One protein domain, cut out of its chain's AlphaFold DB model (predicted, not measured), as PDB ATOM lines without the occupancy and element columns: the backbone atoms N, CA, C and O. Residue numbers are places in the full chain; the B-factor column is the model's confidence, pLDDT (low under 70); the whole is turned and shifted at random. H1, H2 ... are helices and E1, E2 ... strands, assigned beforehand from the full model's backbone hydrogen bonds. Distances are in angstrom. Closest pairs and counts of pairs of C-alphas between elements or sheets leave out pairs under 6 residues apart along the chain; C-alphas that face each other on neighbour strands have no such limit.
ATOM      1  N   GLU A 264     192.195 108.093 226.429       87.50
ATOM      2  CA  GLU A 264     190.941 108.398 227.130       87.50
ATOM      3  C   GLU A 264     189.731 108.194 226.206       87.50
ATOM      4  O   GLU A 264     188.691 107.690 226.624       87.50
ATOM      5  N   SER A 265     189.894 108.489 224.911       89.31
ATOM      6  CA  SER A 265     188.859 108.271 223.888       89.31
ATOM      7  C   SER A 265     188.617 106.790 223.541       89.31
ATOM      8  O   SER A 265     187.638 106.455 222.863       89.31
ATOM      9  N   PHE A 266     189.521 105.886 223.941       91.81
ATOM     10  CA  PHE A 266     189.526 104.505 223.468       91.81
ATOM     11  C   PHE A 266     188.527 103.634 224.237       91.81
ATOM     12  O   PHE A 266     188.833 103.085 225.295       91.81
ATOM     13  N   LYS A 267     187.336 103.457 223.652       92.19
ATOM     14  CA  LYS A 267     186.329 102.511 224.150       92.19
ATOM     15  C   LYS A 267     186.916 101.101 224.246       92.19
ATOM     16  O   LYS A 267     187.403 100.552 223.257       92.19
ATOM     17  N   GLN A 268     186.851 100.532 225.442       91.69
ATOM     18  CA  GLN A 268     187.272  99.168 225.735       91.69
ATOM     19  C   GLN A 268     186.107  98.190 225.515       91.69
ATOM     20  O   GLN A 268     184.942  98.576 225.597       91.69
ATOM     21  N   ASP A 269     186.433  96.937 225.198       89.81
ATOM     22  CA  ASP A 269     185.454  95.858 225.054       89.81
ATOM     23  C   ASP A 269     184.817  95.547 226.427       89.81
ATOM     24  O   ASP A 269     185.526  95.431 227.428       89.81
ATOM     25  N   GLU A 270     183.495  95.376 226.495       91.69
ATOM     26  CA  GLU A 270     182.811  95.001 227.743       91.69
ATOM     27  C   GLU A 270     183.361  93.666 228.286       91.69
ATOM     28  O   GLU A 270     183.561  92.705 227.539       91.69
ATOM     29  N   GLY A 271     183.653  93.615 229.592       92.44
ATOM     30  CA  GLY A 271     184.318  92.465 230.216       92.44
ATOM     31  C   GLY A 271     185.836  92.382 229.982       92.44
ATOM     32  O   GLY A 271     186.399  91.287 230.051       92.44
ATOM     33  N   SER A 272     186.527  93.497 229.692       95.00
ATOM     34  CA  SER A 272     187.997  93.523 229.691       95.00
ATOM     35  C   SER A 272     188.632  93.905 231.030       95.00
ATOM     36  O   SER A 272     188.326  94.935 231.621       95.00
ATOM     37  N   VAL A 273     189.579  93.076 231.472       95.25
ATOM     38  CA  VAL A 273     190.338  93.217 232.723       95.25
ATOM     39  C   VAL A 273     191.610  94.032 232.468       95.25
ATOM     40  O   VAL A 273     192.241  93.901 231.414       95.25
ATOM     41  N   ILE A 274     192.007  94.878 233.425       95.81
ATOM     42  CA  ILE A 274     193.271  95.635 233.381       95.81
ATOM     43  C   ILE A 274     194.442  94.666 233.565       95.81
ATOM     44  O   ILE A 274     194.528  93.967 234.571       95.81
ATOM     45  N   LEU A 275     195.362  94.627 232.596       94.50
ATOM     46  CA  LEU A 275     196.565  93.805 232.709       94.50
ATOM     47  C   LEU A 275     197.554  94.460 233.675       94.50
ATOM     48  O   LEU A 275     198.186  95.459 233.332       94.50
ATOM     49  N   THR A 276     197.735  93.845 234.840       93.62
ATOM     50  CA  THR A 276     198.764  94.211 235.818       93.62
ATOM     51  C   THR A 276     199.839  93.116 235.838       93.62
ATOM     52  O   THR A 276     199.516  91.984 236.185       93.62
ATOM     53  N   PRO A 277     201.108  93.402 235.476       94.38
ATOM     54  CA  PRO A 277     201.639  94.669 234.960       94.38
ATOM     55  C   PRO A 277     201.264  94.962 233.493       94.38
ATOM     56  O   PRO A 277     201.231  94.072 232.640       94.38
ATOM     57  N   ALA A 278     201.089  96.244 233.157       96.19
ATOM     58  CA  ALA A 278     200.722  96.674 231.807       96.19
ATOM     59  C   ALA A 278     201.716  96.194 230.729       96.19
ATOM     60  O   ALA A 278     202.922  96.060 230.960       96.19
ATOM     61  N   CYS A 279     201.228  95.960 229.504       96.19
ATOM     62  CA  CYS A 279     202.084  95.487 228.415       96.19
ATOM     63  C   CYS A 279     203.204  96.487 228.107       96.19
ATOM     64  O   CYS A 279     202.997  97.699 228.150       96.19
ATOM     65  N   SER A 280     204.392  95.999 227.738       95.44
ATOM     66  CA  SER A 280     205.587  96.853 227.637       95.44
ATOM     67  C   SER A 280     205.463  97.989 226.611       95.44
ATOM     68  O   SER A 280     206.148  99.004 226.740       95.44
ATOM     69  N   ARG A 281     204.563  97.867 225.622       94.88
ATOM     70  CA  ARG A 281     204.208  98.959 224.700       94.88
ATOM     71  C   ARG A 281     203.264  99.992 225.310       94.88
ATOM     72  O   ARG A 281     203.461 101.172 225.044       94.88
ATOM     73  N   CYS A 282     202.259  99.589 226.085       95.81
ATOM     74  CA  CYS A 282     201.400 100.537 226.796       95.81
ATOM     75  C   CYS A 282     202.194 101.251 227.896       95.81
ATOM     76  O   CYS A 282     202.169 102.478 227.959       95.81
ATOM     77  N   ARG A 283     203.011 100.496 228.643       96.25
ATOM     78  CA  ARG A 283     203.934 101.002 229.667       96.25
ATOM     79  C   ARG A 283     204.819 102.142 229.151       96.25
ATOM     80  O   ARG A 283     204.773 103.256 229.654       96.25
ATOM     81  N   ARG A 284     205.540 101.908 228.046       95.31
ATOM     82  CA  ARG A 284     206.404 102.911 227.381       95.31
ATOM     83  C   ARG A 284     205.661 104.096 226.737       95.31
ATOM     84  O   ARG A 284     206.315 104.937 226.127       95.31
ATOM     85  N   GLN A 285     204.331 104.142 226.793       94.25
ATOM     86  CA  GLN A 285     203.510 105.222 226.229       94.25
ATOM     87  C   GLN A 285     202.623 105.905 227.288       94.25
ATOM     88  O   GLN A 285     201.797 106.730 226.919       94.25
ATOM     89  N   GLY A 286     202.773 105.576 228.580       95.56
ATOM     90  CA  GLY A 286     201.915 106.106 229.652       95.56
ATOM     91  C   GLY A 286     200.491 105.534 229.653       95.56
ATOM     92  O   GLY A 286     199.616 106.033 230.347       95.56
ATOM     93  N   TRP A 287     200.234 104.476 228.879       96.19
ATOM     94  CA  TRP A 287     198.904 103.887 228.690       96.19
ATOM     95  C   TRP A 287     198.646 102.702 229.629       96.19
ATOM     96  O   TRP A 287     197.989 101.732 229.247       96.19
ATOM     97  N   GLU A 288     199.219 102.739 230.832       95.19
ATOM     98  CA  GLU A 288     199.102 101.668 231.828       95.19
ATOM     99  C   GLU A 288     197.640 101.389 232.245       95.19
ATOM    100  O   GLU A 288     197.207 100.252 232.032       95.19
ATOM    101  N   PRO A 289     196.828 102.368 232.710       96.38
ATOM    102  CA  PRO A 289     195.449 102.100 233.152       96.38
ATOM    103  C   PRO A 289     194.520 101.635 232.017       96.38
ATOM    104  O   PRO A 289     193.593 100.859 232.239       96.38
ATOM    105  N   TYR A 290     194.800 102.036 230.774       96.31
ATOM    106  CA  TYR A 290     194.006 101.643 229.606       96.31
ATOM    107  C   TYR A 290     194.417 100.280 229.013       96.31
ATOM    108  O   TYR A 290     193.822  99.823 228.031       96.31
ATOM    109  N   CYS A 291     195.434  99.608 229.574       96.88
ATOM    110  CA  CYS A 291     196.012  98.370 229.041       96.88
ATOM    111  C   CYS A 291     195.165  97.114 229.343       96.88
ATOM    112  O   CYS A 291     195.654  96.133 229.907       96.88
ATOM    113  N   GLN A 292     193.902  97.120 228.929       96.62
ATOM    114  CA  GLN A 292     192.958  96.031 229.182       96.62
ATOM    115  C   GLN A 292     192.976  94.921 228.116       96.62
ATOM    116  O   GLN A 292     193.398  95.135 226.972       96.62
ATOM    117  N   ARG A 293     192.493  93.733 228.486       95.75
ATOM    118  CA  ARG A 293     192.267  92.561 227.621       95.75
ATOM    119  C   ARG A 293     190.928  91.923 228.006       95.75
ATOM    120  O   ARG A 293     190.679  91.753 229.192       95.75
ATOM    121  N   VAL A 294     190.085  91.567 227.031       93.25
ATOM    122  CA  VAL A 294     188.873  90.754 227.284       93.25
ATOM    123  C   VAL A 294     189.255  89.461 228.001       93.25
ATOM    124  O   VAL A 294     190.188  88.786 227.558       93.25
ATOM    125  N   ASP A 295     188.555  89.135 229.086       84.69
ATOM    126  CA  ASP A 295     188.958  88.028 229.953       84.69
ATOM    127  C   ASP A 295     189.017  86.672 229.217       84.69
ATOM    128  O   ASP A 295     188.364  86.467 228.187       84.69
ATOM    129  N   MET A 296     189.880  85.777 229.702       77.81
ATOM    130  CA  MET A 296     190.232  84.458 229.144       77.81
ATOM    131  C   MET A 296     190.783  84.438 227.697       77.81
ATOM    132  O   MET A 296     191.299  83.414 227.239       77.81
ATOM    133  N   LYS A 297     190.763  85.551 226.948       83.25
ATOM    134  CA  LYS A 297     191.183  85.573 225.533       83.25
ATOM    135  C   LYS A 297     192.701  85.712 225.370       83.25
ATOM    136  O   LYS A 297     193.267  86.809 225.420       83.25
ATOM    137  N   LYS A 298     193.365  84.587 225.076       87.00
ATOM    138  CA  LYS A 298     194.771  84.524 224.627       87.00
ATOM    139  C   LYS A 298     194.970  85.445 223.406       87.00
ATOM    140  O   LYS A 298     194.413  85.203 222.340       87.00
ATOM    141  N   GLY A 299     195.743  86.526 223.554       90.88
ATOM    142  CA  GLY A 299     195.902  87.531 222.492       90.88
ATOM    143  C   GLY A 299     196.589  88.833 222.920       90.88
ATOM    144  O   GLY A 299     197.142  88.944 224.016       90.88
ATOM    145  N   ALA A 300     196.579  89.838 222.042       95.12
ATOM    146  CA  ALA A 300     197.059  91.186 222.358       95.12
ATOM    147  C   ALA A 300     196.049  91.950 223.235       95.12
ATOM    148  O   ALA A 300     194.847  91.752 223.091       95.12
ATOM    149  N   CYS A 301     196.527  92.859 224.095       96.31
ATOM    150  CA  CYS A 301     195.644  93.801 224.793       96.31
ATOM    151  C   CYS A 301     194.901  94.703 223.791       96.31
ATOM    152  O   CYS A 301     195.406  94.948 222.687       96.31
ATOM    153  N   ASN A 302     193.731  95.215 224.174       95.44
ATOM    154  CA  ASN A 302     192.762  95.855 223.279       95.44
ATOM    155  C   ASN A 302     193.394  97.008 222.470       95.44
ATOM    156  O   ASN A 302     193.243  97.070 221.250       95.44
ATOM    157  N   ILE A 303     194.233  97.834 223.106       95.19
ATOM    158  CA  ILE A 303     194.984  98.914 222.443       95.19
ATOM    159  C   ILE A 303     196.016  98.384 221.434       95.19
ATOM    160  O   ILE A 303     196.116  98.892 220.314       95.19
ATOM    161  N   CYS A 304     196.809  97.370 221.803       95.19
ATOM    162  CA  CYS A 304     197.806  96.802 220.889       95.19
ATOM    163  C   CYS A 304     197.140  96.099 219.697       95.19
ATOM    164  O   CYS A 304     197.644  96.214 218.577       95.19
ATOM    165  N   ARG A 305     196.000  95.435 219.935       94.75
ATOM    166  CA  ARG A 305     195.136  94.816 218.920       94.75
ATOM    167  C   ARG A 305     194.594  95.871 217.952       94.75
ATOM    168  O   ARG A 305     194.817  95.742 216.750       94.75
ATOM    169  N   PHE A 306     193.980  96.941 218.464       94.44
ATOM    170  CA  PHE A 306     193.437  98.041 217.658       94.44
ATOM    171  C   PHE A 306     194.509  98.701 216.780       94.44
ATOM    172  O   PHE A 306     194.329  98.861 215.574       94.44
ATOM    173  N   ARG A 307     195.679  99.009 217.356       92.31
ATOM    174  CA  ARG A 307     196.807  99.611 216.622       92.31
ATOM    175  C   ARG A 307     197.572  98.620 215.729       92.31
ATOM    176  O   ARG A 307     198.545  99.024 215.096       92.31
ATOM    177  N   LYS A 308     197.167  97.341 215.684       93.75
ATOM    178  CA  LYS A 308     197.839  96.239 214.963       93.75
ATOM    179  C   LYS A 308     199.342  96.139 215.286       93.75
ATOM    180  O   LYS A 308     200.167  95.856 214.421       93.75
ATOM    181  N   THR A 309     199.704  96.385 216.546       91.56
ATOM    182  CA  THR A 309     201.093  96.354 217.043       91.56
ATOM    183  C   THR A 309     201.361  95.130 217.922       91.56
ATOM    184  O   THR A 309     200.478  94.740 218.686       91.56
ATOM    185  N   PRO A 310     202.580  94.555 217.903       90.44
ATOM    186  CA  PRO A 310     202.914  93.403 218.737       90.44
ATOM    187  C   PRO A 310     202.851  93.758 220.229       90.44
ATOM    188  O   PRO A 310     203.515  94.693 220.685       90.44
ATOM    189  N   CYS A 311     202.063  92.991 220.979       94.69
ATOM    190  CA  CYS A 311     201.903  93.106 222.424       94.69
ATOM    191  C   CYS A 311     202.884  92.161 223.135       94.69
ATOM    192  O   CYS A 311     203.091  91.043 222.671       94.69
ATOM    193  N   SER A 312     203.456  92.549 224.281       90.81
ATOM    194  CA  SER A 312     204.289  91.616 225.063       90.81
ATOM    195  C   SER A 312     203.477  90.438 225.613       90.81
ATOM    196  O   SER A 312     203.961  89.314 225.634       90.81
ATOM    197  N   TRP A 313     202.216  90.684 225.978       83.44
ATOM    198  CA  TRP A 313     201.312  89.687 226.554       83.44
ATOM    199  C   TRP A 313     200.733  88.696 225.536       83.44
ATOM    200  O   TRP A 313     200.192  87.673 225.940       83.44
ATOM    201  N   SER A 314     200.862  88.938 224.224       77.06
ATOM    202  CA  SER A 314     200.451  87.963 223.195       77.06
ATOM    203  C   SER A 314     201.518  86.893 222.917       77.06
ATOM    204  O   SER A 314     201.483  86.254 221.868       77.06
ATOM    205  N   ARG A 315     202.506  86.755 223.811       59.03
ATOM    206  CA  ARG A 315     203.543  85.712 223.799       59.03
ATOM    207  C   ARG A 315     203.762  85.039 225.154       59.03
ATOM    208  O   ARG A 315     204.468  84.040 225.189       59.03
TER     209      ARG A 315
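AT A GLANCE: This is residues 264 to 315 of the 573 residues of an uncharacterized protein of Dentipellis sp. KUC8613 (UniProt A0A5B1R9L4). With little regular structure, this is a compact, rounded fold made mostly of loops, in which a small ladder of two short strands, E1 and E2, has the short helix H2 near E2, while the short helix H1 lies away from the strands. The 52 printed residues, mixed in class, run E1, H1, E2, H2, with 15 in named elements; the sheet is antiparallel, the radius of gyration of the C-alphas is 9.6 A, and the spans are 26 by 24 by 21 A.

IN THESE COORDINATES: Find C-alpha 272 at (187.997, 93.523, 229.691), where E1, residues 272 to 274, begins its 6.8 A. E2, residues 292 to 294, covers 6.9 A. H1, residues 280 to 283, covers 4.9 A; H2, residues 302 to 306, covers 6.1 A and ends at C-alpha 306, (193.437, 98.041, 217.658).

HOW THE PARTS SIT: Look at N 273 and O 293, 2.9 A apart, within hydrogen-bond range between antiparallel E1 and E2. The closest C-alphas of E2 and H2, Arg 293 and Asn 302, are 5.5 A apart. E1 and H2 are only just apart, at 8.3 A. H1 and H2 only just touch, with 3 pairs of C-alphas within 8 A, the closest Arg 281 and Cys 304 at 7.8 A. In H2 every O i to N i+4 pair is within hydrogen-bond range; H1 is too short for one.

THE WHOLE: The C-alphas farthest apart, Ser 265 and Arg 315, are 26.9 A apart. The printed part has no cut, no link is long, and residue 315 alone is under 70 in pLDDT.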